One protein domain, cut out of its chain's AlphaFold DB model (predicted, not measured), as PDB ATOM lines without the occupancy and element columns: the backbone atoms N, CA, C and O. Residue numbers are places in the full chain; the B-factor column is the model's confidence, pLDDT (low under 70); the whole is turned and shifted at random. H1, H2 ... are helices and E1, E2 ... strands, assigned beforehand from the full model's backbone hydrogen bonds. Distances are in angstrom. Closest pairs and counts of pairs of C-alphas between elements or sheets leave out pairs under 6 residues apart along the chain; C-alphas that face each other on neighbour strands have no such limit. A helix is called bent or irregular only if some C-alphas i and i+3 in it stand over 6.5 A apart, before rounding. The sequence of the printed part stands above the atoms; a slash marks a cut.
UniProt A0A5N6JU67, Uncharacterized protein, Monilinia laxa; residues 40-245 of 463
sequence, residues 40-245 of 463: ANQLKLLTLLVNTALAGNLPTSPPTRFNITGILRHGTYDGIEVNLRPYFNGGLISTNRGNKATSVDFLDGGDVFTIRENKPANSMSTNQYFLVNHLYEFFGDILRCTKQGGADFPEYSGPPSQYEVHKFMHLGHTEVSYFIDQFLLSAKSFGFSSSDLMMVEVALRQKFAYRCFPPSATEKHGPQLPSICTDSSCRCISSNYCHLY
ATOM      1  N   ALA A  40     140.178 212.079 277.665       97.62
ATOM      2  CA  ALA A  40     140.275 213.018 278.779       97.62
ATOM      3  C   ALA A  40     139.579 214.367 278.499       97.62
ATOM      4  O   ALA A  40     138.927 214.914 279.388       97.62
ATOM      5  N   ASN A  41     139.663 214.904 277.274       97.88
ATOM      6  CA  ASN A  41     138.966 216.143 276.913       97.88
ATOM      7  C   ASN A  41     137.445 215.939 276.757       97.88
ATOM      8  O   ASN A  41     136.688 216.847 277.104       97.88
ATOM      9  N   GLN A  42     136.987 214.764 276.308       98.12
ATOM     10  CA  GLN A  42     135.561 214.414 276.297       98.12
ATOM     11  C   GLN A  42     135.022 214.296 277.728       98.12
ATOM     12  O   GLN A  42     134.079 215.004 278.081       98.12
ATOM     13  N   LEU A  43     135.678 213.519 278.599       98.06
ATOM     14  CA  LEU A  43     135.311 213.435 280.017       98.06
ATOM     15  C   LEU A  43     135.327 214.816 280.694       98.06
ATOM     16  O   LEU A  43     134.442 215.124 281.491       98.06
ATOM     17  N   LYS A  44     136.279 215.688 280.345       97.38
ATOM     18  CA  LYS A  44     136.330 217.077 280.828       97.38
ATOM     19  C   LYS A  44     135.143 217.918 280.348       97.38
ATOM     20  O   LYS A  44     134.607 218.688 281.145       97.38
ATOM     21  N   LEU A  45     134.704 217.775 279.093       97.25
ATOM     22  CA  LEU A  45     133.477 218.421 278.607       97.25
ATOM     23  C   LEU A  45     132.272 217.944 279.425       97.25
ATOM     24  O   LEU A  45     131.513 218.768 279.934       97.25
ATOM     25  N   LEU A  46     132.126 216.628 279.600       98.00
ATOM     26  CA  LEU A  46     131.001 216.035 280.324       98.00
ATOM     27  C   LEU A  46     131.006 216.422 281.805       98.00
ATOM     28  O   LEU A  46     129.957 216.774 282.337       98.00
ATOM     29  N   THR A  47     132.182 216.477 282.430       97.25
ATOM     30  CA  THR A  47     132.383 216.991 283.792       97.25
ATOM     31  C   THR A  47     131.817 218.404 283.931       97.25
ATOM     32  O   THR A  47     131.012 218.663 284.822       97.25
ATOM     33  N   LEU A  48     132.185 219.320 283.031       95.88
ATOM     34  CA  LEU A  48     131.714 220.708 283.074       95.88
ATOM     35  C   LEU A  48     130.202 220.818 282.813       95.88
ATOM     36  O   LEU A  48     129.512 221.554 283.523       95.88
ATOM     37  N   LEU A  49     129.684 220.074 281.830       96.38
ATOM     38  CA  LEU A  49     128.265 220.075 281.467       96.38
ATOM     39  C   LEU A  49     127.380 219.530 282.593       96.38
ATOM     40  O   LEU A  49     126.434 220.199 283.020       96.38
ATOM     41  N   VAL A  50     127.699 218.335 283.090       97.69
ATOM     42  CA  VAL A  50     126.930 217.657 284.136       97.69
ATOM     43  C   VAL A  50     127.028 218.425 285.449       97.69
ATOM     44  O   VAL A  50     125.993 218.712 286.044       97.69
ATOM     45  N   ASN A  51     128.214 218.862 285.882       96.62
ATOM     46  CA  ASN A  51     128.340 219.570 287.161       96.62
ATOM     47  C   ASN A  51     127.633 220.930 287.162       96.62
ATOM     48  O   ASN A  51     127.023 221.297 288.167       96.62
ATOM     49  N   THR A  52     127.624 221.638 286.030       95.38
ATOM     50  CA  THR A  52     126.839 222.874 285.872       95.38
ATOM     51  C   THR A  52     125.328 222.585 285.889       95.38
ATOM     52  O   THR A  52     124.572 223.312 286.533       95.38
ATOM     53  N   ALA A  53     124.871 221.489 285.270       96.94
ATOM     54  CA  ALA A  53     123.467 221.058 285.324       96.94
ATOM     55  C   ALA A  53     123.037 220.568 286.725       96.94
ATOM     56  O   ALA A  53     121.886 220.749 287.127       96.94
ATOM     57  N   LEU A  54     123.954 219.981 287.499       97.25
ATOM     58  CA  LEU A  54     123.710 219.536 288.872       97.25
ATOM     59  C   LEU A  54     123.690 220.702 289.867       97.25
ATOM     60  O   LEU A  54     122.754 220.831 290.660       97.25
ATOM     61  N   ALA A  55     124.710 221.559 289.831       95.25
ATOM     62  CA  ALA A  55     124.992 222.535 290.882       95.25
ATOM     63  C   ALA A  55     124.680 223.999 290.531       95.25
ATOM     64  O   ALA A  55     124.815 224.873 291.404       95.25
ATOM     65  N   GLY A  56     124.282 224.261 289.285       92.81
ATOM     66  CA  GLY A  56     124.063 225.592 288.730       92.81
ATOM     67  C   GLY A  56     125.359 226.258 288.273       92.81
ATOM     68  O   GLY A  56     126.426 225.643 288.273       92.81
ATOM     69  N   ASN A  57     125.266 227.542 287.922       85.38
ATOM     70  CA  ASN A  57     126.414 228.358 287.516       85.38
ATOM     71  C   ASN A  57     127.578 228.238 288.522       85.38
ATOM     72  O   ASN A  57     127.421 228.510 289.720       85.38
ATOM     73  N   LEU A  58     128.746 227.822 288.026       68.56
ATOM     74  CA  LEU A  58     129.937 227.589 288.840       68.56
ATOM     75  C   LEU A  58     130.611 228.919 289.223       68.56
ATOM     76  O   LEU A  58     130.683 229.815 288.382       68.56
ATOM     77  N   PRO A  59     131.181 229.059 290.439       57.09
ATOM     78  CA  PRO A  59     131.856 230.296 290.862       57.09
ATOM     79  C   PRO A  59     133.062 230.691 289.995       57.09
ATOM     80  O   PRO A  59     133.494 231.839 290.025       57.09
ATOM     81  N   THR A  60     133.630 229.727 289.269       53.41
ATOM     82  CA  THR A  60     134.827 229.864 288.427       53.41
ATOM     83  C   THR A  60     134.514 230.043 286.941       53.41
ATOM     84  O   THR A  60     135.430 230.295 286.158       53.41
ATOM     85  N   SER A  61     133.248 229.933 286.532       57.03
ATOM     86  CA  SER A  61     132.834 230.239 285.162       57.03
ATOM     87  C   SER A  61     132.830 231.756 284.933       57.03
ATOM     88  O   SER A  61     132.435 232.506 285.830       57.03
ATOM     89  N   PRO A  62     133.193 232.244 283.729       55.03
ATOM     90  CA  PRO A  62     132.873 233.614 283.331       55.03
ATOM     91  C   PRO A  62     131.366 233.859 283.506       55.03
ATOM     92  O   PRO A  62     130.605 232.908 283.304       55.03
ATOM     93  N   PRO A  63     130.907 235.085 283.830       56.25
ATOM     94  CA  PRO A  63     129.484 235.376 283.996       56.25
ATOM     95  C   PRO A  63     128.671 234.923 282.777       56.25
ATOM     96  O   PRO A  63     128.691 235.551 281.715       56.25
ATOM     97  N   THR A  64     127.975 233.796 282.916       62.38
ATOM     98  CA  THR A  64     127.162 233.228 281.847       62.38
ATOM     99  C   THR A  64     125.929 234.108 281.670       62.38
ATOM    100  O   THR A  64     125.305 234.546 282.635       62.38
ATOM    101  N   ARG A  65     125.514 234.354 280.421       63.22
ATOM    102  CA  ARG A  65     124.237 235.046 280.139       63.22
ATOM    103  C   ARG A  65     123.005 234.167 280.412       63.22
ATOM    104  O   ARG A  65     121.889 234.561 280.091       63.22
ATOM    105  N   PHE A  66     123.207 232.983 280.985       78.00
ATOM    106  CA  PHE A  66     122.184 231.990 281.278       78.00
ATOM    107  C   PHE A  66     122.148 231.767 282.786       78.00
ATOM    108  O   PHE A  66     123.163 231.429 283.392       78.00
ATOM    109  N   ASN A  67     120.988 231.970 283.407       84.19
ATOM    110  CA  ASN A  67     120.815 231.707 284.830       84.19
ATOM    111  C   ASN A  67     120.560 230.209 285.041       84.19
ATOM    112  O   ASN A  67     119.434 229.749 284.867       84.19
ATOM    113  N   ILE A  68     121.610 229.452 285.367       91.81
ATOM    114  CA  ILE A  68     121.519 228.009 285.610       91.81
ATOM    115  C   ILE A  68     121.440 227.785 287.118       91.81
ATOM    116  O   ILE A  68     122.390 228.085 287.849       91.81
ATOM    117  N   THR A  69     120.309 227.259 287.579       94.12
ATOM    118  CA  THR A  69     120.023 227.023 289.002       94.12
ATOM    119  C   THR A  69     120.641 225.715 289.491       94.12
ATOM    120  O   THR A  69     121.175 225.664 290.599       94.12
ATOM    121  N   GLY A  70     120.614 224.682 288.647       95.75
ATOM    122  CA  GLY A  70     121.038 223.321 288.962       95.75
ATOM    123  C   GLY A  70     119.942 222.486 289.630       95.75
ATOM    124  O   GLY A  70     119.140 223.000 290.415       95.75
ATOM    125  N   ILE A  71     119.903 221.181 289.347       97.50
ATOM    126  CA  ILE A  71     118.848 220.296 289.879       97.50
ATOM    127  C   ILE A  71     118.948 220.047 291.393       97.50
ATOM    128  O   ILE A  71     117.951 219.721 292.033       97.50
ATOM    129  N   LEU A  72     120.134 220.230 291.986       96.56
ATOM    130  CA  LEU A  72     120.365 220.070 293.429       96.56
ATOM    131  C   LEU A  72     119.941 221.304 294.249       96.56
ATOM    132  O   LEU A  72     120.211 221.387 295.450       96.56
ATOM    133  N   ARG A  73     119.281 222.276 293.613       93.81
ATOM    134  CA  ARG A  73     118.705 223.472 294.234       93.81
ATOM    135  C   ARG A  73     117.209 223.545 293.941       93.81
ATOM    136  O   ARG A  73     116.730 222.982 292.963       93.81
ATOM    137  N   HIS A  74     116.487 224.264 294.800       94.19
ATOM    138  CA  HIS A  74     115.114 224.664 294.501       94.19
ATOM    139  C   HIS A  74     115.138 225.565 293.265       94.19
ATOM    140  O   HIS A  74     115.915 226.523 293.218       94.19
ATOM    141  N   GLY A  75     114.298 225.251 292.288       94.69
ATOM    142  CA  GLY A  75     114.129 226.020 291.063       94.69
ATOM    143  C   GLY A  75     112.665 226.083 290.657       94.69
ATOM    144  O   GLY A  75     111.774 225.737 291.434       94.69
ATOM    145  N   THR A  76     112.418 226.530 289.432       95.56
ATOM    146  CA  THR A  76     111.078 226.631 288.859       95.56
ATOM    147  C   THR A  76     111.075 226.144 287.413       95.56
ATOM    148  O   THR A  76     112.060 226.314 286.693       95.56
ATOM    149  N   TYR A  77     109.960 225.554 286.990       94.94
ATOM    150  CA  TYR A  77     109.673 225.204 285.599       94.94
ATOM    151  C   TYR A  77     108.232 225.616 285.290       94.94
ATOM    152  O   TYR A  77     107.332 225.294 286.064       94.94
ATOM    153  N   ASP A  78     108.023 226.401 284.231       93.75
ATOM    154  CA  ASP A  78     106.728 227.016 283.882       93.75
ATOM    155  C   ASP A  78     106.000 227.694 285.066       93.75
ATOM    156  O   ASP A  78     104.784 227.637 285.218       93.75
ATOM    157  N   GLY A  79     106.774 228.345 285.946       93.75
ATOM    158  CA  GLY A  79     106.270 229.026 287.147       93.75
ATOM    159  C   GLY A  79     105.923 228.106 288.326       93.75
ATOM    160  O   GLY A  79     105.613 228.608 289.404       93.75
ATOM    161  N   ILE A  80     106.018 226.785 288.162       96.38
ATOM    162  CA  ILE A  80     105.814 225.790 289.220       96.38
ATOM    163  C   ILE A  80     107.149 225.544 289.936       96.38
ATOM    164  O   ILE A  80     108.175 225.348 289.285       96.38
ATOM    165  N   GLU A  81     107.152 225.542 291.271       96.44
ATOM    166  CA  GLU A  81     108.342 225.205 292.063       96.44
ATOM    167  C   GLU A  81     108.741 223.732 291.898       96.44
ATOM    168  O   GLU A  81     107.905 222.829 291.953       96.44
ATOM    169  N   VAL A  82     110.044 223.483 291.746       96.81
ATOM    170  CA  VAL A  82     110.628 222.144 291.622       96.81
ATOM    171  C   VAL A  82     111.795 221.997 292.593       96.81
ATOM    172  O   VAL A  82     112.669 222.860 292.686       96.81
ATOM    173  N   ASN A  83     111.837 220.872 293.305       96.00
ATOM    174  CA  ASN A  83     112.938 220.518 294.196       96.00
ATOM    175  C   ASN A  83     113.299 219.040 294.019       96.00
ATOM    176  O   ASN A  83     112.658 218.170 294.604       96.00
ATOM    177  N   LEU A  84     114.335 218.759 293.225       97.12
ATOM    178  CA  LEU A  84     114.796 217.387 292.979       97.12
ATOM    179  C   LEU A  84     115.797 216.890 294.034       97.12
ATOM    180  O   LEU A  84     116.014 215.687 294.153       97.12
ATOM    181  N   ARG A  85     116.369 217.773 294.866       95.88
ATOM    182  CA  ARG A  85     117.356 217.402 295.899       95.88
ATOM    183  C   ARG A  85     116.923 216.266 296.858       95.88
ATOM    184  O   ARG A  85     117.805 215.483 297.214       95.88
ATOM    185  N   PRO A  86     115.643 216.109 297.270       96.19
ATOM    186  CA  PRO A  86     115.221 215.021 298.158       96.19
ATOM    187  C   PRO A  86     115.446 213.616 297.584       96.19
ATOM    188  O   PRO A  86     115.651 212.675 298.348       96.19
ATOM    189  N   TYR A  87     115.451 213.481 296.252       96.69
ATOM    190  CA  TYR A  87     115.762 212.230 295.556       96.69
ATOM    191  C   TYR A  87     117.256 211.865 295.629       96.69
ATOM    192  O   TYR A  87     117.608 210.701 295.471       96.69
ATOM    193  N   PHE A  88     118.130 212.848 295.881       97.06
ATOM    194  CA  PHE A  88     119.585 212.672 295.900       97.06
ATOM    195  C   PHE A  88     120.184 212.592 297.310       97.06
ATOM    196  O   PHE A  88     121.254 212.023 297.460       97.06
ATOM    197  N   ASN A  89     119.543 213.144 298.350       93.12
ATOM    198  CA  ASN A  89     120.157 213.299 299.685       93.12
ATOM    199  C   ASN A  89     119.647 212.326 300.779       93.12
ATOM    200  O   ASN A  89     119.862 212.554 301.982       93.12
ATOM    201  N   GLY A  90     118.924 211.272 300.384       92.94
ATOM    202  CA  GLY A  90     118.197 210.374 301.293       92.94
ATOM    203  C   GLY A  90     116.914 210.974 301.891       92.94
ATOM    204  O   GLY A  90     116.425 210.521 302.928       92.94
ATOM    205  N   GLY A  91     116.376 212.035 301.283       95.00
ATOM    206  CA  GLY A  91     115.127 212.655 301.721       95.00
ATOM    207  C   GLY A  91     113.896 211.803 301.408       95.00
ATOM    208  O   GLY A  91     112.965 211.764 302.213       95.00
ATOM    209  N   LEU A  92     113.908 211.099 300.272       96.88
ATOM    210  CA  LEU A  92     112.816 210.262 299.765       96.88
ATOM    211  C   LEU A  92     113.174 208.768 299.741       96.88
ATOM    212  O   LEU A  92     114.310 208.379 299.465       96.88
ATOM    213  N   ILE A  93     112.167 207.921 299.953       96.94
ATOM    214  CA  ILE A  93     112.257 206.467 299.752       96.94
ATOM    215  C   ILE A  93     112.003 206.172 298.262       96.94
ATOM    216  O   ILE A  93     110.925 205.727 297.884       96.94
ATOM    217  N   SER A  94     112.975 206.496 297.404       96.12
ATOM    218  CA  SER A  94     112.790 206.555 295.940       96.12
ATOM    219  C   SER A  94     113.806 205.771 295.102       96.12
ATOM    220  O   SER A  94     113.655 205.686 293.886       96.12
ATOM    221  N   THR A  95     114.854 205.217 295.713       95.75
ATOM    222  CA  THR A  95     115.898 204.459 295.000       95.75
ATOM    223  C   THR A  95     115.467 203.011 294.824       95.75
ATOM    224  O   THR A  95     115.032 202.390 295.795       95.75
ATOM    225  N   ASN A  96     115.618 202.438 293.627       95.94
ATOM    226  CA  ASN A  96     115.439 200.999 293.443       95.94
ATOM    227  C   ASN A  96     116.667 200.231 293.957       95.94
ATOM    228  O   ASN A  96     117.742 200.328 293.372       95.94
ATOM    229  N   ARG A  97     116.487 199.431 295.014       93.44
ATOM    230  CA  ARG A  97     117.429 198.376 295.413       93.44
ATOM    231  C   ARG A  97     116.709 197.037 295.434       93.44
ATOM    232  O   ARG A  97     115.754 196.869 296.187       93.44
ATOM    233  N   GLY A  98     117.121 196.094 294.588       91.69
ATOM    234  CA  GLY A  98     116.514 194.756 294.524       91.69
ATOM    235  C   GLY A  98     114.996 194.750 294.272       91.69
ATOM    236  O   GLY A  98     114.280 193.973 294.898       91.69
ATOM    237  N   ASN A  99     114.496 195.632 293.398       94.00
ATOM    238  CA  ASN A  99     113.065 195.865 293.144       94.00
ATOM    239  C   ASN A  99     112.276 196.395 294.364       94.00
ATOM    240  O   ASN A  99     111.068 196.187 294.470       94.00
ATOM    241  N   LYS A 100     112.946 197.103 295.282       94.56
ATOM    242  CA  LYS A 100     112.341 197.712 296.471       94.56
ATOM    243  C   LYS A 100     112.758 199.175 296.620       94.56
ATOM    244  O   LYS A 100     113.947 199.500 296.627       94.56
ATOM    245  N   ALA A 101     111.768 200.048 296.806       95.56
ATOM    246  CA  ALA A 101     111.985 201.456 297.116       95.56
ATOM    247  C   ALA A 101     112.758 201.612 298.438       95.56
ATOM    248  O   ALA A 101     112.350 201.097 299.482       95.56
ATOM    249  N   THR A 102     113.885 202.318 298.382       94.75
ATOM    250  CA  THR A 102     114.823 202.522 299.494       94.75
ATOM    251  C   THR A 102     115.295 203.979 299.511       94.75
ATOM    252  O   THR A 102     115.372 204.627 298.468       94.75
ATOM    253  N   SER A 103     115.615 204.515 300.689       94.94
ATOM    254  CA  SER A 103     116.290 205.814 300.805       94.94
ATOM    255  C   SER A 103     117.803 205.628 300.711       94.94
ATOM    256  O   SER A 103     118.370 204.854 301.480       94.94
ATOM    257  N   VAL A 104     118.451 206.359 299.805       93.94
ATOM    258  CA  VAL A 104     119.909 206.372 299.624       93.94
ATOM    259  C   VAL A 104     120.380 207.821 299.561       93.94
ATOM    260  O   VAL A 104     119.735 208.666 298.944       93.94
ATOM    261  N   ASP A 105     121.496 208.112 300.225       94.06
ATOM    262  CA  ASP A 105     122.190 209.387 300.085       94.06
ATOM    263  C   ASP A 105     123.264 209.285 299.008       94.06
ATOM    264  O   ASP A 105     124.266 208.602 299.205       94.06
ATOM    265  N   PHE A 106     123.051 209.970 297.893       96.44
ATOM    266  CA  PHE A 106     124.004 210.148 296.802       96.44
ATOM    267  C   PHE A 106     124.762 211.484 296.885       96.44
ATOM    268  O   PHE A 106     125.438 211.853 295.929       96.44
ATOM    269  N   LEU A 107     124.640 212.236 297.985       95.88
ATOM    270  CA  LEU A 107     125.376 213.481 298.250       95.88
ATOM    271  C   LEU A 107     126.329 213.338 299.457       95.88
ATOM    272  O   LEU A 107     126.750 214.322 300.067       95.88
ATOM    273  N   ASP A 108     126.705 212.096 299.769       94.00
ATOM    274  CA  ASP A 108     127.620 211.685 300.841       94.00
ATOM    275  C   ASP A 108     129.102 212.025 300.564       94.00
ATOM    276  O   ASP A 108     129.949 211.921 301.451       94.00
ATOM    277  N   GLY A 109     129.426 212.459 299.344       94.75
ATOM    278  CA  GLY A 109     130.783 212.735 298.871       94.75
ATOM    279  C   GLY A 109     131.231 214.192 298.948       94.75
ATOM    280  O   GLY A 109     132.188 214.556 298.265       94.75
ATOM    281  N   GLY A 110     130.575 215.026 299.757       93.06
ATOM    282  CA  GLY A 110     130.840 216.471 299.847       93.06
ATOM    283  C   GLY A 110     129.743 217.358 299.250       93.06
ATOM    284  O   GLY A 110     129.919 218.576 299.163       93.06
ATOM    285  N   ASP A 111     128.603 216.761 298.889       93.31
ATOM    286  CA  ASP A 111     127.400 217.438 298.407       93.31
ATOM    287  C   ASP A 111     127.695 218.285 297.145       93.31
ATOM    288  O   ASP A 111     128.708 218.134 296.449       93.31
ATOM    289  N   VAL A 112     126.801 219.225 296.853       92.44
ATOM    290  CA  VAL A 112     126.894 220.212 295.776       92.44
ATOM    291  C   VAL A 112     128.167 221.073 295.824       92.44
ATOM    292  O   VAL A 112     128.512 221.697 294.822       92.44
ATOM    293  N   PHE A 113     128.882 221.136 296.956       92.25
ATOM    294  CA  PHE A 113     130.122 221.911 297.067       92.25
ATOM    295  C   PHE A 113     131.250 221.277 296.256       92.25
ATOM    296  O   PHE A 113     131.863 221.962 295.442       92.25
ATOM    297  N   THR A 114     131.464 219.969 296.392       94.25
ATOM    298  CA  THR A 114     132.504 219.263 295.634       94.25
ATOM    299  C   THR A 114     132.196 219.223 294.134       94.25
ATOM    300  O   THR A 114     133.084 219.460 293.315       94.25
ATOM    301  N   ILE A 115     130.917 219.066 293.772       94.94
ATOM    302  CA  ILE A 115     130.439 219.160 292.381       94.94
ATOM    303  C   ILE A 115     130.807 220.527 291.771       94.94
ATOM    304  O   ILE A 115     131.236 220.605 290.620       94.94
ATOM    305  N   ARG A 116     130.737 221.614 292.556       91.38
ATOM    306  CA  ARG A 116     131.113 222.970 292.104       91.38
ATOM    307  C   ARG A 116     132.607 223.179 291.878       91.38
ATOM    308  O   ARG A 116     132.980 224.120 291.182       91.38
ATOM    309  N   GLU A 117     133.448 222.308 292.422       92.19
ATOM    310  CA  GLU A 117     134.888 222.282 292.157       92.19
ATOM    311  C   GLU A 117     135.243 221.454 290.908       92.19
ATOM    312  O   GLU A 117     136.418 221.194 290.655       92.19
ATOM    313  N   ASN A 118     134.239 221.043 290.118       93.12
ATOM    314  CA  ASN A 118     134.358 220.101 289.002       93.12
ATOM    315  C   ASN A 118     134.902 218.722 289.411       93.12
ATOM    316  O   ASN A 118     135.604 218.065 288.642       93.12
ATOM    317  N   LYS A 119     134.571 218.277 290.627       94.56
ATOM    318  CA  LYS A 119     134.931 216.960 291.157       94.56
ATOM    319  C   LYS A 119     133.659 216.137 291.377       94.56
ATOM    320  O   LYS A 119     132.692 216.682 291.907       94.56
ATOM    321  N   PRO A 120     133.649 214.829 291.065       95.44
ATOM    322  CA  PRO A 120     132.496 213.984 291.364       95.44
ATOM    323  C   PRO A 120     132.242 213.887 292.879       95.44
ATOM    324  O   PRO A 120     131.113 214.065 293.325       95.44
ATOM    325  N   ALA A 121     133.295 213.680 293.680       97.44
ATOM    326  CA  ALA A 121     133.237 213.597 295.141       97.44
ATOM    327  C   ALA A 121     134.623 213.781 295.791       97.44
ATOM    328  O   ALA A 121     135.647 213.781 295.107       97.44
ATOM    329  N   ASN A 122     134.647 213.899 297.123       95.88
ATOM    330  CA  ASN A 122     135.848 213.998 297.959       95.88
ATOM    331  C   ASN A 122     136.542 212.641 298.192       95.88
ATOM    332  O   ASN A 122     137.696 212.611 298.607       95.88
ATOM    333  N   SER A 123     135.848 211.525 297.945       95.25
ATOM    334  CA  SER A 123     136.393 210.163 298.016       95.25
ATOM    335  C   SER A 123     135.750 209.282 296.950       95.25
ATOM    336  O   SER A 123     134.542 209.367 296.724       95.25
ATOM    337  N   MET A 124     136.545 208.390 296.353       95.06
ATOM    338  CA  MET A 124     136.108 207.424 295.335       95.06
ATOM    339  C   MET A 124     135.163 206.336 295.874       95.06
ATOM    340  O   MET A 124     134.559 205.611 295.095       95.06
ATOM    341  N   SER A 125     135.022 206.211 297.196       95.75
ATOM    342  CA  SER A 125     134.196 205.190 297.860       95.75
ATOM    343  C   SER A 125     132.768 205.648 298.197       95.75
ATOM    344  O   SER A 125     132.094 204.991 298.986       95.75
ATOM    345  N   THR A 126     132.342 206.813 297.709       96.12
ATOM    346  CA  THR A 126     131.078 207.468 298.098       96.12
ATOM    347  C   THR A 126     129.997 207.238 297.051       96.12
ATOM    348  O   THR A 126     130.301 207.180 295.857       96.12
ATOM    349  N   ASN A 127     128.731 207.151 297.463       96.12
ATOM    350  CA  ASN A 127     127.609 207.026 296.523       96.12
ATOM    351  C   ASN A 127     127.600 208.195 295.521       96.12
ATOM    352  O   ASN A 127     127.296 207.997 294.344       96.12
ATOM    353  N   GLN A 128     127.994 209.394 295.964       97.81
ATOM    354  CA  GLN A 128     128.168 210.570 295.115       97.81
ATOM    355  C   GLN A 128     129.232 210.369 294.028       97.81
ATOM    356  O   GLN A 128     129.008 210.762 292.885       97.81
ATOM    357  N   TYR A 129     130.373 209.743 294.345       97.69
ATOM    358  CA  TYR A 129     131.400 209.453 293.341       97.69
ATOM    359  C   TYR A 129     130.844 208.560 292.234       97.69
ATOM    360  O   TYR A 129     131.011 208.866 291.053       97.69
ATOM    361  N   PHE A 130     130.159 207.481 292.616       96.38
ATOM    362  CA  PHE A 130     129.565 206.557 291.659       96.38
ATOM    363  C   PHE A 130     128.464 207.235 290.840       96.38
ATOM    364  O   PHE A 130     128.524 207.180 289.614       96.38
ATOM    365  N   LEU A 131     127.526 207.953 291.475       96.88
ATOM    366  CA  LEU A 131     126.458 208.668 290.766       96.88
ATOM    367  C   LEU A 131     127.012 209.687 289.763       96.88
ATOM    368  O   LEU A 131     126.584 209.707 288.612       96.88
ATOM    369  N   VAL A 132     127.932 210.558 290.180       97.81
ATOM    370  CA  VAL A 132     128.348 211.682 289.334       97.81
ATOM    371  C   VAL A 132     129.216 211.208 288.159       97.81
ATOM    372  O   VAL A 132     129.014 211.689 287.046       97.81
ATOM    373  N   ASN A 133     130.087 210.206 288.343       97.12
ATOM    374  CA  ASN A 133     130.796 209.598 287.206       97.12
ATOM    375  C   ASN A 133     129.845 208.837 286.270       97.12
ATOM    376  O   ASN A 133     129.925 209.009 285.057       97.12
ATOM    377  N   HIS A 134     128.884 208.087 286.814       96.19
ATOM    378  CA  HIS A 134     127.850 207.406 286.029       96.19
ATOM    379  C   HIS A 134     127.018 208.383 285.180       96.19
ATOM    380  O   HIS A 134     126.641 208.064 284.053       96.19
ATOM    381  N   LEU A 135     126.773 209.602 285.676       97.31
ATOM    382  CA  LEU A 135     126.157 210.671 284.888       97.31
ATOM    383  C   LEU A 135     127.090 211.184 283.779       97.31
ATOM    384  O   LEU A 135     126.612 211.404 282.668       97.31
ATOM    385  N   TYR A 136     128.399 211.339 284.019       98.06
ATOM    386  CA  TYR A 136     129.347 211.680 282.944       98.06
ATOM    387  C   TYR A 136     129.341 210.622 281.831       98.06
ATOM    388  O   TYR A 136     129.302 210.973 280.653       98.06
ATOM    389  N   GLU A 137     129.339 209.339 282.201       97.12
ATOM    390  CA  GLU A 137     129.263 208.214 281.264       97.12
ATOM    391  C   GLU A 137     127.932 208.200 280.492       97.12
ATOM    392  O   GLU A 137     127.930 208.067 279.268       97.12
ATOM    393  N   PHE A 138     126.803 208.377 281.187       95.44
ATOM    394  CA  PHE A 138     125.468 208.396 280.582       95.44
ATOM    395  C   PHE A 138     125.305 209.540 279.578       95.44
ATOM    396  O   PHE A 138     124.854 209.338 278.451       95.44
ATOM    397  N   PHE A 139     125.690 210.758 279.964       97.19
ATOM    398  CA  PHE A 139     125.630 211.894 279.048       97.19
ATOM    399  C   PHE A 139     126.683 211.788 277.932       97.19
ATOM    400  O   PHE A 139     126.478 212.367 276.866       97.19
ATOM    401  N   GLY A 140     127.749 211.006 278.125       96.69
ATOM    402  CA  GLY A 140     128.670 210.607 277.064       96.69
ATOM    403  C   GLY A 140     127.977 209.850 275.925       96.69
ATOM    404  O   GLY A 140     128.120 210.242 274.764       96.69
ATOM    405  N   ASP A 141     127.143 208.859 276.258       92.81
ATOM    406  CA  ASP A 141     126.305 208.119 275.298       92.81
ATOM    407  C   ASP A 141     125.290 209.047 274.606       92.81
ATOM    408  O   ASP A 141     125.234 209.111 273.376       92.81
ATOM    409  N   ILE A 142     124.563 209.870 275.377       92.94
ATOM    410  CA  ILE A 142     123.575 210.829 274.838       92.94
ATOM    411  C   ILE A 142     124.209 211.830 273.857       92.94
ATOM    412  O   ILE A 142     123.615 212.137 272.820       92.94
ATOM    413  N   LEU A 143     125.412 212.337 274.150       95.88
ATOM    414  CA  LEU A 143     126.152 213.248 273.265       95.88
ATOM    415  C   LEU A 143     127.006 212.516 272.207       95.88
ATOM    416  O   LEU A 143     127.623 213.174 271.358       95.88
ATOM    417  N   ARG A 144     127.003 211.176 272.231       93.81
ATOM    418  CA  ARG A 144     127.678 210.243 271.314       93.81
ATOM    419  C   ARG A 144     129.201 210.425 271.249       93.81
ATOM    420  O   ARG A 144     129.788 210.512 270.170       93.81
ATOM    421  N   CYS A 145     129.841 210.507 272.409       96.62
ATOM    422  CA  CYS A 145     131.290 210.640 272.576       96.62
ATOM    423  C   CYS A 145     132.092 209.473 271.966       96.62
ATOM    424  O   CYS A 145     132.047 208.355 272.475       96.62
ATOM    425  N   THR A 146     132.874 209.714 270.904       96.00
ATOM    426  CA  THR A 146     133.595 208.625 270.201       96.00
ATOM    427  C   THR A 146     134.859 208.117 270.904       96.00
ATOM    428  O   THR A 146     135.464 207.149 270.438       96.00
ATOM    429  N   LYS A 147     135.300 208.760 271.993       96.69
ATOM    430  CA  LYS A 147     136.463 208.343 272.802       96.69
ATOM    431  C   LYS A 147     136.067 207.719 274.142       96.69
ATOM    432  O   LYS A 147     136.941 207.459 274.967       96.69
ATOM    433  N   GLN A 148     134.775 207.481 274.348       95.56
ATOM    434  CA  GLN A 148     134.257 206.731 275.483       95.56
ATOM    435  C   GLN A 148     134.500 205.218 275.302       95.56
ATOM    436  O   GLN A 148     134.579 204.727 274.175       95.56
ATOM    437  N   GLY A 149     134.631 204.479 276.406       93.38
ATOM    438  CA  GLY A 149     134.947 203.043 276.432       93.38
ATOM    439  C   GLY A 149     136.400 202.706 276.790       93.38
ATOM    440  O   GLY A 149     136.769 201.535 276.795       93.38
ATOM    441  N   GLY A 150     137.228 203.710 277.096       91.56
ATOM    442  CA  GLY A 150     138.619 203.537 277.534       91.56
ATOM    443  C   GLY A 150     138.809 203.766 279.037       91.56
ATOM    444  O   GLY A 150     137.897 204.206 279.727       91.56
ATOM    445  N   ALA A 151     140.021 203.532 279.548       91.62
ATOM    446  CA  ALA A 151     140.342 203.772 280.962       91.62
ATOM    447  C   ALA A 151     140.174 205.249 281.383       91.62
ATOM    448  O   ALA A 151     139.712 205.522 282.486       91.62
ATOM    449  N   ASP A 152     140.495 206.190 280.487       92.94
ATOM    450  CA  ASP A 152     140.370 207.637 280.731       92.94
ATOM    451  C   ASP A 152     138.925 208.156 280.618       92.94
ATOM    452  O   ASP A 152     138.637 209.269 281.055       92.94
ATOM    453  N   PHE A 153     138.022 207.386 279.997       96.81
ATOM    454  CA  PHE A 153     136.593 207.692 279.909       96.81
ATOM    455  C   PHE A 153     135.789 206.392 279.693       96.81
ATOM    456  O   PHE A 153     135.630 205.961 278.545       96.81
ATOM    457  N   PRO A 154     135.313 205.738 280.769       94.94
ATOM    458  CA  PRO A 154     134.644 204.437 280.686       94.94
ATOM    459  C   PRO A 154     133.332 204.433 279.884       94.94
ATOM    460  O   PRO A 154     132.648 205.450 279.760       94.94
ATOM    461  N   GLU A 155     132.964 203.270 279.336       93.44
ATOM    462  CA  GLU A 155     131.629 203.045 278.757       93.44
ATOM    463  C   GLU A 155     130.568 203.143 279.860       93.44
ATOM    464  O   GLU A 155     130.797 202.666 280.971       93.44
ATOM    465  N   TYR A 156     129.394 203.697 279.541       91.12
ATOM    466  CA  TYR A 156     128.239 203.647 280.432       91.12
ATOM    467  C   TYR A 156     127.916 202.207 280.837       91.12
ATOM    468  O   TYR A 156     127.481 201.383 280.030       91.12
ATOM    469  N   SER A 157     128.122 201.922 282.120       88.19
ATOM    470  CA  SER A 157     127.995 200.582 282.708       88.19
ATOM    471  C   SER A 157     126.628 200.317 283.361       88.19
ATOM    472  O   SER A 157     126.423 199.279 283.995       88.19
ATOM    473  N   GLY A 158     125.684 201.252 283.224       87.31
ATOM    474  CA  GLY A 158     124.391 201.200 283.902       87.31
ATOM    475  C   GLY A 158     123.380 200.204 283.335       87.31
ATOM    476  O   GLY A 158     123.459 199.824 282.164       87.31
ATOM    477  N   PRO A 159     122.365 199.812 284.133       89.00
ATOM    478  CA  PRO A 159     121.256 199.011 283.635       89.00
ATOM    479  C   PRO A 159     120.537 199.736 282.480       89.00
ATOM    480  O   PRO A 159     120.202 200.916 282.600       89.00
ATOM    481  N   PRO A 160     120.269 199.059 281.350       87.94
ATOM    482  CA  PRO A 160     119.874 199.745 280.121       87.94
ATOM    483  C   PRO A 160     118.398 200.193 280.106       87.94
ATOM    484  O   PRO A 160     118.041 201.098 279.347       87.94
ATOM    485  N   SER A 161     117.540 199.623 280.964       93.12
ATOM    486  CA  SER A 161     116.184 200.129 281.227       93.12
ATOM    487  C   SER A 161     116.223 201.264 282.251       93.12
ATOM    488  O   SER A 161     116.325 201.034 283.457       93.12
ATOM    489  N   GLN A 162     116.091 202.500 281.768       93.00
ATOM    490  CA  GLN A 162     115.995 203.678 282.634       93.00
ATOM    491  C   GLN A 162     114.741 203.630 283.508       93.00
ATOM    492  O   GLN A 162     114.791 204.079 284.652       93.00
ATOM    493  N   TYR A 163     113.643 203.049 283.003       95.00
ATOM    494  CA  TYR A 163     112.443 202.825 283.801       95.00
ATOM    495  C   TYR A 163     112.747 201.965 285.032       95.00
ATOM    496  O   TYR A 163     112.458 202.383 286.148       95.00
ATOM    497  N   GLU A 164     113.382 200.802 284.858       94.62
ATOM    498  CA  GLU A 164     113.636 199.884 285.976       94.62
ATOM    499  C   GLU A 164     114.501 200.520 287.069       94.62
ATOM    500  O   GLU A 164     114.214 200.343 288.252       94.62
ATOM    501  N   VAL A 165     115.505 201.318 286.698       94.38
ATOM    502  CA  VAL A 165     116.366 202.026 287.661       94.38
ATOM    503  C   VAL A 165     115.592 203.097 288.444       94.38
ATOM    504  O   VAL A 165     115.753 203.206 289.660       94.38
ATOM    505  N   HIS A 166     114.725 203.863 287.776       96.19
ATOM    506  CA  HIS A 166     114.146 205.096 288.327       96.19
ATOM    507  C   HIS A 166     112.653 205.010 288.691       96.19
ATOM    508  O   HIS A 166     112.094 205.994 289.177       96.19
ATOM    509  N   LYS A 167     111.978 203.870 288.494       94.75
ATOM    510  CA  LYS A 167     110.511 203.755 288.639       94.75
ATOM    511  C   LYS A 167     109.953 204.242 289.979       94.75
ATOM    512  O   LYS A 167     108.925 204.911 289.990       94.75
ATOM    513  N   PHE A 168     110.657 203.994 291.087       96.88
ATOM    514  CA  PHE A 168     110.257 204.451 292.429       96.88
ATOM    515  C   PHE A 168     110.480 205.954 292.686       96.88
ATOM    516  O   PHE A 168     110.080 206.456 293.734       96.88
ATOM    517  N   MET A 169     111.068 206.701 291.748       96.12
ATOM    518  CA  MET A 169     111.067 208.166 291.802       96.12
ATOM    519  C   MET A 169     109.697 208.751 291.437       96.12
ATOM    520  O   MET A 169     109.345 209.812 291.958       96.12
ATOM    521  N   HIS A 170     108.941 208.068 290.562       94.38
ATOM    522  CA  HIS A 170     107.608 208.471 290.096       94.38
ATOM    523  C   HIS A 170     107.557 209.972 289.732       94.38
ATOM    524  O   HIS A 170     106.796 210.757 290.305       94.38
ATOM    525  N   LEU A 171     108.461 210.395 288.840       93.81
ATOM    526  CA  LEU A 171     108.596 211.804 288.469       93.81
ATOM    527  C   LEU A 171     107.463 212.245 287.536       93.81
ATOM    528  O   LEU A 171     107.110 211.537 286.587       93.81
ATOM    529  N   GLY A 172     106.946 213.446 287.794       93.75
ATOM    530  CA  GLY A 172     105.984 214.135 286.934       93.75
ATOM    531  C   GLY A 172     106.628 214.919 285.791       93.75
ATOM    532  O   GLY A 172     107.846 215.116 285.734       93.75
ATOM    533  N   HIS A 173     105.783 215.434 284.895       94.88
ATOM    534  CA  HIS A 173     106.206 216.222 283.735       94.88
ATOM    535  C   HIS A 173     107.087 217.423 284.115       94.88
ATOM    536  O   HIS A 173     108.115 217.646 283.475       94.88
ATOM    537  N   THR A 174     106.717 218.159 285.166       96.25
ATOM    538  CA  THR A 174     107.446 219.338 285.662       96.25
ATOM    539  C   THR A 174     108.825 218.968 286.215       96.25
ATOM    540  O   THR A 174     109.811 219.638 285.925       96.25
ATOM    541  N   GLU A 175     108.913 217.873 286.975       96.56
ATOM    542  CA  GLU A 175     110.158 217.381 287.581       96.56
ATOM    543  C   GLU A 175     111.155 216.923 286.510       96.56
ATOM    544  O   GLU A 175     112.319 217.330 286.525       96.56
ATOM    545  N   VAL A 176     110.687 216.136 285.535       96.19
ATOM    546  CA  VAL A 176     111.519 215.691 284.411       96.19
ATOM    547  C   VAL A 176     111.910 216.852 283.499       96.19
ATOM    548  O   VAL A 176     113.065 216.942 283.086       96.19
ATOM    549  N   SER A 177     110.977 217.745 283.164       96.62
ATOM    550  CA  SER A 177     111.281 218.836 282.233       96.62
ATOM    551  C   SER A 177     112.237 219.852 282.857       96.62
ATOM    552  O   SER A 177     113.159 220.280 282.174       96.62
ATOM    553  N   TYR A 178     112.141 220.123 284.166       97.44
ATOM    554  CA  TYR A 178     113.156 220.897 284.890       97.44
ATOM    555  C   TYR A 178     114.553 220.259 284.811       97.44
ATOM    556  O   TYR A 178     115.532 220.961 284.557       97.44
ATOM    557  N   PHE A 179     114.661 218.935 284.988       97.38
ATOM    558  CA  PHE A 179     115.931 218.212 284.838       97.38
ATOM    559  C   PHE A 179     116.527 218.372 283.430       97.38
ATOM    560  O   PHE A 179     117.706 218.710 283.296       97.38
ATOM    561  N   ILE A 180     115.708 218.185 282.389       97.44
ATOM    562  CA  ILE A 180     116.124 218.352 280.989       97.44
ATOM    563  C   ILE A 180     116.566 219.801 280.733       97.44
ATOM    564  O   ILE A 180     117.654 220.019 280.200       97.44
ATOM    565  N   ASP A 181     115.787 220.788 281.177       96.88
ATOM    566  CA  ASP A 181     116.092 222.210 281.011       96.88
ATOM    567  C   ASP A 181     117.413 222.616 281.672       96.88
ATOM    568  O   ASP A 181     118.203 223.329 281.052       96.88
ATOM    569  N   GLN A 182     117.712 222.149 282.893       97.19
ATOM    570  CA  GLN A 182     119.002 222.460 283.528       97.19
ATOM    571  C   GLN A 182     120.189 221.889 282.730       97.19
ATOM    572  O   GLN A 182     121.233 222.542 282.648       97.19
ATOM    573  N   PHE A 183     120.035 220.726 282.086       97.06
ATOM    574  CA  PHE A 183     121.068 220.184 281.199       97.06
ATOM    575  C   PHE A 183     121.186 220.966 279.882       97.06
ATOM    576  O   PHE A 183     122.296 221.306 279.467       97.06
ATOM    577  N   LEU A 184     120.068 221.318 279.242       96.56
ATOM    578  CA  LEU A 184     120.074 222.099 277.998       96.56
ATOM    579  C   LEU A 184     120.621 223.517 278.209       96.56
ATOM    580  O   LEU A 184     121.389 224.006 277.381       96.56
ATOM    581  N   LEU A 185     120.295 224.166 279.331       95.25
ATOM    582  CA  LEU A 185     120.867 225.459 279.715       95.25
ATOM    583  C   LEU A 185     122.377 225.360 279.971       95.25
ATOM    584  O   LEU A 185     123.122 226.249 279.551       95.25
ATOM    585  N   SER A 186     122.832 224.265 280.590       95.19
ATOM    586  CA  SER A 186     124.257 223.958 280.738       95.19
ATOM    587  C   SER A 186     124.942 223.842 279.376       95.19
ATOM    588  O   SER A 186     125.804 224.667 279.067       95.19
ATOM    589  N   ALA A 187     124.486 222.945 278.498       95.12
ATOM    590  CA  ALA A 187     125.012 222.797 277.136       95.12
ATOM    591  C   ALA A 187     125.030 224.125 276.354       95.12
ATOM    592  O   ALA A 187     126.042 224.489 275.748       95.12
ATOM    593  N   LYS A 188     123.958 224.917 276.450       93.88
ATOM    594  CA  LYS A 188     123.863 226.248 275.836       93.88
ATOM    595  C   LYS A 188     124.912 227.232 276.368       93.88
ATOM    596  O   LYS A 188     125.451 228.018 275.590       93.88
ATOM    597  N   SER A 189     125.254 227.182 277.658       91.50
ATOM    598  CA  SER A 189     126.330 228.010 278.227       91.50
ATOM    599  C   SER A 189     127.732 227.635 277.735       91.50
ATOM    600  O   SER A 189     128.593 228.510 277.664       91.50
ATOM    601  N   PHE A 190     127.930 226.387 277.298       90.69
ATOM    602  CA  PHE A 190     129.154 225.913 276.638       90.69
ATOM    603  C   PHE A 190     129.107 226.054 275.104       90.69
ATOM    604  O   PHE A 190     129.949 225.497 274.399       90.69
ATOM    605  N   GLY A 191     128.162 226.842 274.581       90.88
ATOM    606  CA  GLY A 191     128.112 227.245 273.176       90.88
ATOM    607  C   GLY A 191     127.422 226.255 272.238       90.88
ATOM    608  O   GLY A 191     127.601 226.374 271.029       90.88
ATOM    609  N   PHE A 192     126.638 225.299 272.755       94.06
ATOM    610  CA  PHE A 192     125.901 224.369 271.897       94.06
ATOM    611  C   PHE A 192     124.900 225.106 270.993       94.06
ATOM    612  O   PHE A 192     124.148 225.976 271.443       94.06
ATOM    613  N   SER A 193     124.885 224.728 269.711       94.38
ATOM    614  CA  SER A 193     123.974 225.265 268.698       94.38
ATOM    615  C   SER A 193     122.518 224.893 268.996       94.38
ATOM    616  O   SER A 193     122.244 223.840 269.571       94.38
ATOM    617  N   SER A 194     121.557 225.708 268.552       93.69
ATOM    618  CA  SER A 194     120.127 225.395 268.708       93.69
ATOM    619  C   SER A 194     119.743 224.051 268.069       93.69
ATOM    620  O   SER A 194     118.898 223.338 268.605       93.69
ATOM    621  N   SER A 195     120.386 223.679 266.958       91.94
ATOM    622  CA  SER A 195     120.194 222.385 266.289       91.94
ATOM    623  C   SER A 195     120.739 221.202 267.094       91.94
ATOM    624  O   SER A 195     120.059 220.183 267.190       91.94
ATOM    625  N   ASP A 196     121.921 221.326 267.708       94.00
ATOM    626  CA  ASP A 196     122.451 220.286 268.601       94.00
ATOM    627  C   ASP A 196     121.581 220.163 269.859       94.00
ATOM    628  O   ASP A 196     121.211 219.056 270.243       94.00
ATOM    629  N   LEU A 197     121.199 221.292 270.466       95.81
ATOM    630  CA  LEU A 197     120.332 221.321 271.648       95.81
ATOM    631  C   LEU A 197     118.986 220.637 271.387       95.81
ATOM    632  O   LEU A 197     118.543 219.865 272.229       95.81
ATOM    633  N   MET A 198     118.376 220.845 270.215       95.06
ATOM    634  CA  MET A 198     117.142 220.155 269.822       95.06
ATOM    635  C   MET A 198     117.333 218.632 269.716       95.06
ATOM    636  O   MET A 198     116.478 217.872 270.168       95.06
ATOM    637  N   MET A 199     118.452 218.162 269.154       93.12
ATOM    638  CA  MET A 199     118.744 216.723 269.069       93.12
ATOM    639  C   MET A 199     118.967 216.103 270.457       93.12
ATOM    640  O   MET A 199     118.451 215.019 270.739       93.12
ATOM    641  N   VAL A 200     119.679 216.813 271.338       94.88
ATOM    642  CA  VAL A 200     119.888 216.419 272.740       94.88
ATOM    643  C   VAL A 200     118.563 216.406 273.508       94.88
ATOM    644  O   VAL A 200     118.279 215.442 274.214       94.88
ATOM    645  N   GLU A 201     117.712 217.418 273.331       95.88
ATOM    646  CA  GLU A 201     116.382 217.478 273.943       95.88
ATOM    647  C   GLU A 201     115.516 216.285 273.524       95.88
ATOM    648  O   GLU A 201     114.911 215.642 274.381       95.88
ATOM    649  N   VAL A 202     115.480 215.946 272.231       93.69
ATOM    650  CA  VAL A 202     114.726 214.784 271.734       93.69
ATOM    651  C   VAL A 202     115.228 213.488 272.376       93.69
ATOM    652  O   VAL A 202     114.409 212.704 272.861       93.69
ATOM    653  N   ALA A 203     116.547 213.281 272.446       93.12
ATOM    654  CA  ALA A 203     117.133 212.102 273.087       93.12
ATOM    655  C   ALA A 203     116.774 212.020 274.584       93.12
ATOM    656  O   ALA A 203     116.319 210.977 275.061       93.12
ATOM    657  N   LEU A 204     116.897 213.130 275.319       94.94
ATOM    658  CA  LEU A 204     116.548 213.192 276.740       94.94
ATOM    659  C   LEU A 204     115.047 213.002 276.979       94.94
ATOM    660  O   LEU A 204     114.663 212.261 277.881       94.94
ATOM    661  N   ARG A 205     114.172 213.590 276.156       93.81
ATOM    662  CA  ARG A 205     112.721 213.392 276.287       93.81
ATOM    663  C   ARG A 205     112.317 211.943 276.023       93.81
ATOM    664  O   ARG A 205     111.497 211.419 276.771       93.81
ATOM    665  N   GLN A 206     112.930 211.264 275.050       90.88
ATOM    666  CA  GLN A 206     112.732 209.821 274.844       90.88
ATOM    667  C   GLN A 206     113.153 209.004 276.079       90.88
ATOM    668  O   GLN A 206     112.404 208.128 276.520       90.88
ATOM    669  N   LYS A 207     114.300 209.342 276.683       89.75
ATOM    670  CA  LYS A 207     114.834 208.669 277.880       89.75
ATOM    671  C   LYS A 207     114.128 209.024 279.194       89.75
ATOM    672  O   LYS A 207     114.272 208.297 280.171       89.75
ATOM    673  N   PHE A 208     113.377 210.126 279.256       92.31
ATOM    674  CA  PHE A 208     112.874 210.609 280.544       92.31
ATOM    675  C   PHE A 208     111.424 211.091 280.581       92.31
ATOM    676  O   PHE A 208     110.798 210.910 281.619       92.31
ATOM    677  N   ALA A 209     110.876 211.701 279.527       93.31
ATOM    678  CA  ALA A 209     109.705 212.588 279.617       93.31
ATOM    679  C   ALA A 209     108.371 212.002 279.119       93.31
ATOM    680  O   ALA A 209     107.382 212.737 279.033       93.31
ATOM    681  N   TYR A 210     108.322 210.713 278.775       93.38
ATOM    682  CA  TYR A 210     107.168 210.117 278.100       93.38
ATOM    683  C   TYR A 210     106.612 208.891 278.815       93.38
ATOM    684  O   TYR A 210     107.296 207.888 279.005       93.38
ATOM    685  N   ARG A 211     105.314 208.938 279.118       93.38
ATOM    686  CA  ARG A 211     104.593 207.808 279.704       93.38
ATOM    687  C   ARG A 211     104.212 206.802 278.620       93.38
ATOM    688  O   ARG A 211     103.826 207.182 277.512       93.38
ATOM    689  N   CYS A 212     104.324 205.514 278.945       92.12
ATOM    690  CA  CYS A 212     104.049 204.413 278.017       92.12
ATOM    691  C   CYS A 212     104.860 204.512 276.708       92.12
ATOM    692  O   CYS A 212     104.325 204.342 275.609       92.12
ATOM    693  N   PHE A 213     106.149 204.848 276.814       93.38
ATOM    694  CA  PHE A 213     107.043 204.866 275.658       93.38
ATOM    695  C   PHE A 213     107.310 203.420 275.185       93.38
ATOM    696  O   PHE A 213     107.471 202.534 276.027       93.38
ATOM    697  N   PRO A 214     107.338 203.135 273.869       92.56
ATOM    698  CA  PRO A 214     107.618 201.789 273.367       92.56
ATOM    699  C   PRO A 214     108.986 201.260 273.834       92.56
ATOM    700  O   PRO A 214     109.943 202.036 273.908       92.56
ATOM    701  N   PRO A 215     109.128 199.946 274.084       93.00
ATOM    702  CA  PRO A 215     110.434 199.344 274.319       93.00
ATOM    703  C   PRO A 215     111.406 199.623 273.168       93.00
ATOM    704  O   PRO A 215     111.039 199.509 271.998       93.00
ATOM    705  N   SER A 216     112.657 199.928 273.502       88.88
ATOM    706  CA  SER A 216     113.751 200.061 272.539       88.88
ATOM    707  C   SER A 216     114.811 199.004 272.825       88.88
ATOM    708  O   SER A 216     115.215 198.832 273.973       88.88
ATOM    709  N   ALA A 217     115.243 198.275 271.800       85.94
ATOM    710  CA  ALA A 217     116.359 197.337 271.898       85.94
ATOM    711  C   ALA A 217     117.665 198.010 271.448       85.94
ATOM    712  O   ALA A 217     117.652 198.942 270.642       85.94
ATOM    713  N   THR A 218     118.794 197.498 271.928       75.88
ATOM    714  CA  THR A 218     120.125 197.748 271.354       75.88
ATOM    715  C   THR A 218     120.727 196.407 270.922       75.88
ATOM    716  O   THR A 218     120.211 195.354 271.287       75.88
ATOM    717  N   GLU A 219     121.822 196.383 270.159       73.31
ATOM    718  CA  GLU A 219     122.457 195.093 269.815       73.31
ATOM    719  C   GLU A 219     122.952 194.331 271.057       73.31
ATOM    720  O   GLU A 219     122.905 193.105 271.108       73.31
ATOM    721  N   LYS A 220     123.393 195.073 272.081       78.69
ATOM    722  CA  LYS A 220     123.926 194.551 273.349       78.69
ATOM    723  C   LYS A 220     122.819 194.085 274.308       78.69
ATOM    724  O   LYS A 220     123.077 193.248 275.173       78.69
ATOM    725  N   HIS A 221     121.597 194.613 274.172       79.50
ATOM    726  CA  HIS A 221     120.491 194.382 275.104       79.50
ATOM    727  C   HIS A 221     119.143 194.259 274.381       79.50
ATOM    728  O   HIS A 221     118.736 195.157 273.646       79.50
ATOM    729  N   GLY A 222     118.395 193.185 274.666       88.25
ATOM    730  CA  GLY A 222     117.007 193.027 274.204       88.25
ATOM    731  C   GLY A 222     116.085 194.173 274.665       88.25
ATOM    732  O   GLY A 222     116.528 195.037 275.415       88.25
ATOM    733  N   PRO A 223     114.804 194.202 274.254       91.00
ATOM    734  CA  PRO A 223     113.913 195.348 274.465       91.00
ATOM    735  C   PRO A 223     113.903 195.896 275.904       91.00
ATOM    736  O   PRO A 223     113.585 195.174 276.845       91.00
ATOM    737  N   GLN A 224     114.238 197.178 276.065       93.56
ATOM    738  CA  GLN A 224     114.282 197.898 277.342       93.56
ATOM    739  C   GLN A 224     113.239 199.013 277.384       93.56
ATOM    740  O   GLN A 224     112.961 199.643 276.365       93.56
ATOM    741  N   LEU A 225     112.712 199.307 278.574       93.94
ATOM    742  CA  LEU A 225     111.795 200.424 278.804       93.94
ATOM    743  C   LEU A 225     112.603 201.710 279.046       93.94
ATOM    744  O   LEU A 225     113.291 201.826 280.065       93.94
ATOM    745  N   PRO A 226     112.582 202.682 278.115       90.19
ATOM    746  CA  PRO A 226     113.611 203.711 278.097       90.19
ATOM    747  C   PRO A 226     113.245 204.969 278.879       90.19
ATOM    748  O   PRO A 226     114.137 205.780 279.044       90.19
ATOM    749  N   SER A 227     111.990 205.156 279.314       91.69
ATOM    750  CA  SER A 227     111.496 206.421 279.892       91.69
ATOM    751  C   SER A 227     111.112 206.314 281.368       91.69
ATOM    752  O   SER A 227     110.534 205.308 281.769       91.69
ATOM    753  N   ILE A 228     111.390 207.356 282.162       91.56
ATOM    754  CA  ILE A 228     111.142 207.369 283.621       91.56
ATOM    755  C   ILE A 228     109.818 208.037 284.028       91.56
ATOM    756  O   ILE A 228     109.334 207.793 285.130       91.56
ATOM    757  N   CYS A 229     109.226 208.864 283.159       89.56
ATOM    758  CA  CYS A 229     107.951 209.540 283.412       89.56
ATOM    759  C   CYS A 229     106.799 208.525 283.499       89.56
ATOM    760  O   CYS A 229     106.364 207.981 282.481       89.56
ATOM    761  N   THR A 230     106.279 208.289 284.701       85.06
ATOM    762  CA  THR A 230     105.143 207.379 284.937       85.06
ATOM    763  C   THR A 230     103.910 208.050 285.524       85.06
ATOM    764  O   THR A 230     102.826 207.477 285.432       85.06
ATOM    765  N   ASP A 231     104.029 209.272 286.043       90.88
ATOM    766  CA  ASP A 231     102.879 210.035 286.522       90.88
ATOM    767  C   ASP A 231     101.924 210.448 285.380       90.88
ATOM    768  O   ASP A 231     102.298 210.649 284.221       90.88
ATOM    769  N   SER A 232     100.659 210.619 285.744       90.56
ATOM    770  CA  SER A 232      99.558 211.097 284.913       90.56
ATOM    771  C   SER A 232      99.827 212.404 284.147       90.56
ATOM    772  O   SER A 232      99.344 212.521 283.018       90.56
ATOM    773  N   SER A 233     100.614 213.346 284.694       92.44
ATOM    774  CA  SER A 233     100.969 214.609 284.015       92.44
ATOM    775  C   SER A 233     101.899 214.415 282.814       92.44
ATOM    776  O   SER A 233     101.948 215.256 281.917       92.44
ATOM    777  N   CYS A 234     102.633 213.302 282.769       93.12
ATOM    778  CA  CYS A 234     103.534 212.978 281.676       93.12
ATOM    779  C   CYS A 234     102.753 212.685 280.389       93.12
ATOM    780  O   CYS A 234     101.840 211.848 280.374       93.12
ATOM    781  N   ARG A 235     103.172 213.307 279.275       92.94
ATOM    782  CA  ARG A 235     102.615 213.038 277.942       92.94
ATOM    783  C   ARG A 235     102.704 211.540 277.645       92.94
ATOM    784  O   ARG A 235     103.804 210.993 277.548       92.94
ATOM    785  N   CYS A 236     101.554 210.896 277.464       92.25
ATOM    786  CA  CYS A 236     101.518 209.528 276.966       92.25
ATOM    787  C   CYS A 236     101.840 209.496 275.464       92.25
ATOM    788  O   CYS A 236     101.395 210.364 274.709       92.25
ATOM    789  N   ILE A 237     102.604 208.487 275.040       92.62
ATOM    790  CA  ILE A 237     102.908 208.232 273.624       92.62
ATOM    791  C   ILE A 237     101.967 207.188 273.012       92.62
ATOM    792  O   ILE A 237     101.494 207.390 271.896       92.62
ATOM    793  N   SER A 238     101.667 206.093 273.715       90.31
ATOM    794  CA  SER A 238     100.703 205.086 273.250       90.31
ATOM    795  C   SER A 238     100.170 204.237 274.407       90.31
ATOM    796  O   SER A 238     100.948 203.676 275.178       90.31
ATOM    797  N   SER A 239      98.844 204.079 274.492       87.88
ATOM    798  CA  SER A 239      98.178 203.218 275.483       87.88
ATOM    799  C   SER A 239      98.624 201.754 275.400       87.88
ATOM    800  O   SER A 239      98.680 201.065 276.419       87.88
ATOM    801  N   ASN A 240      99.012 201.297 274.204       92.69
ATOM    802  CA  ASN A 240      99.399 199.913 273.932       92.69
ATOM    803  C   ASN A 240     100.583 199.439 274.786       92.69
ATOM    804  O   ASN A 240     100.646 198.258 275.111       92.69
ATOM    805  N   TYR A 241     101.494 200.333 275.185       93.31
ATOM    806  CA  TYR A 241     102.683 199.979 275.975       93.31
ATOM    807  C   TYR A 241     102.534 200.260 277.475       93.31
ATOM    808  O   TYR A 241     103.426 199.908 278.241       93.31
ATOM    809  N   CYS A 242     101.419 200.845 277.931       91.50
ATOM    810  CA  CYS A 242     101.247 201.198 279.346       91.50
ATOM    811  C   CYS A 242     101.297 199.991 280.286       91.50
ATOM    812  O   CYS A 242     101.761 200.118 281.411       91.50
ATOM    813  N   HIS A 243     100.869 198.816 279.816       92.88
ATOM    814  CA  HIS A 243     100.889 197.573 280.589       92.88
ATOM    815  C   HIS A 243     102.306 197.059 280.914       92.88
ATOM    816  O   HIS A 243     102.449 196.193 281.770       92.88
ATOM    817  N   LEU A 244     103.341 197.574 280.239       93.88
ATOM    818  CA  LEU A 244     104.744 197.250 280.516       93.88
ATOM    819  C   LEU A 244     105.313 198.074 281.682       93.88
ATOM    820  O   LEU A 244     106.361 197.736 282.221       93.88
ATOM    821  N   TYR A 245     104.628 199.150 282.063       93.25
ATOM    822  CA  TYR A 245     104.998 200.032 283.161       93.25
ATOM    823  C   TYR A 245     104.097 199.737 284.362       93.25
ATOM    824  O   TYR A 245     102.873 199.806 284.241       93.25
TER     825      TYR A 245
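AT A GLANCE: This is residues 40 to 245 of the 463 residues of an uncharacterized protein of Monilinia laxa (UniProt A0A5N6JU67). Four long helices, H1, H4, H6 and H7, make a core in which most contacts are crossed, while H6 and H7 fold back on each other as a helical hairpin. The small strand hairpin E1 E2 packs on H6, the similar hairpin E3 E4 packs on the short helix H5, and H8 lies far out after a long stretch with no named element. The printed part has 206 residues, with eight named helices and four named strands in the order H1 E1 E2 H2 E3 E4 H3 H4 H5 H6 H7 H8; both two-stranded sheets are antiparallel. The class is mostly helix, though under half of the residues, 100 of 206, are in named elements. The whole is compact, with a radius of gyration of the C-alphas of 16.5 A and spans of 48 by 42 by 38 A.

IN THESE COORDINATES: E1 is residues 75 to 77, starting at C-alpha 75 (114.129, 226.020, 291.063), and E2 is residues 80 to 82. H6, residues 173 to 189, is 24.0 A long, and H7, residues 194 to 208, 20.3 A. H1, residues 40 to 55, is 21.7 A long and begins at C-alpha 40 (140.275, 213.018, 278.779); H4, residues 127 to 142, is 22.4 A long. E3 is residues 95 to 97, E4 100 to 102, H2 85 to 88, H3 111 to 116 and H5 162 to 169. H8, residues 239 to 244, ends at C-alpha 244 (104.744, 197.250, 280.516). H5 and H8 are irregular: C-alphas 165 and 168 are 8.1 A apart, and C-alphas 240 and 243 7.2 A.

HOW THE PARTS SIT: In the hairpin E1 and E2, N 75 and O 82 are 2.9 A apart. The closest C-alphas of E1 and H6 are those of Tyr 77 and Tyr 178, 5.6 A. H6 and H7 touch at a shallow tilt of 31 degrees, opposite ways, closest at the C-alphas of Leu 184 and Leu 197, 6.4 A. The hub H1 touches H6 with residues 49 to 54 alone, closest at Ala 53 and Phe 183, C-alphas 4.9 A apart. H1 touches H4 at a steep tilt of 66 degrees, with the C-alphas of Leu 46 and Tyr 136 closest at 5.3 A. H1 touches H3 too, at Asn 51 and Ile 115, C-alphas 5.6 A apart. In the hairpin E3 and E4, N 95 and O 102 are 2.9 A apart; the closest C-alphas of E3 and H5 are those of Asn 96 and Val 165, 5.9 A. H2 and H8 touch no helix. Every O i to N i+4 pair is within hydrogen-bond range in H1, H4, H6 and H7, against 1 of 2 in H3, 2 of 4 in H5 and 0 of 2 in H8, where 2 of 3 O i to N i+3 pairs are; H2 is too short for an i+4 pair.

THE WHOLE: The C-alphas of Thr 60 and Asn 240 are the two farthest apart, 48.6 A. The printed part has no cut. The links H1 to E1, H4 to H5 and H7 to H8 are long. Residues 58 to 65 are under pLDDT 70.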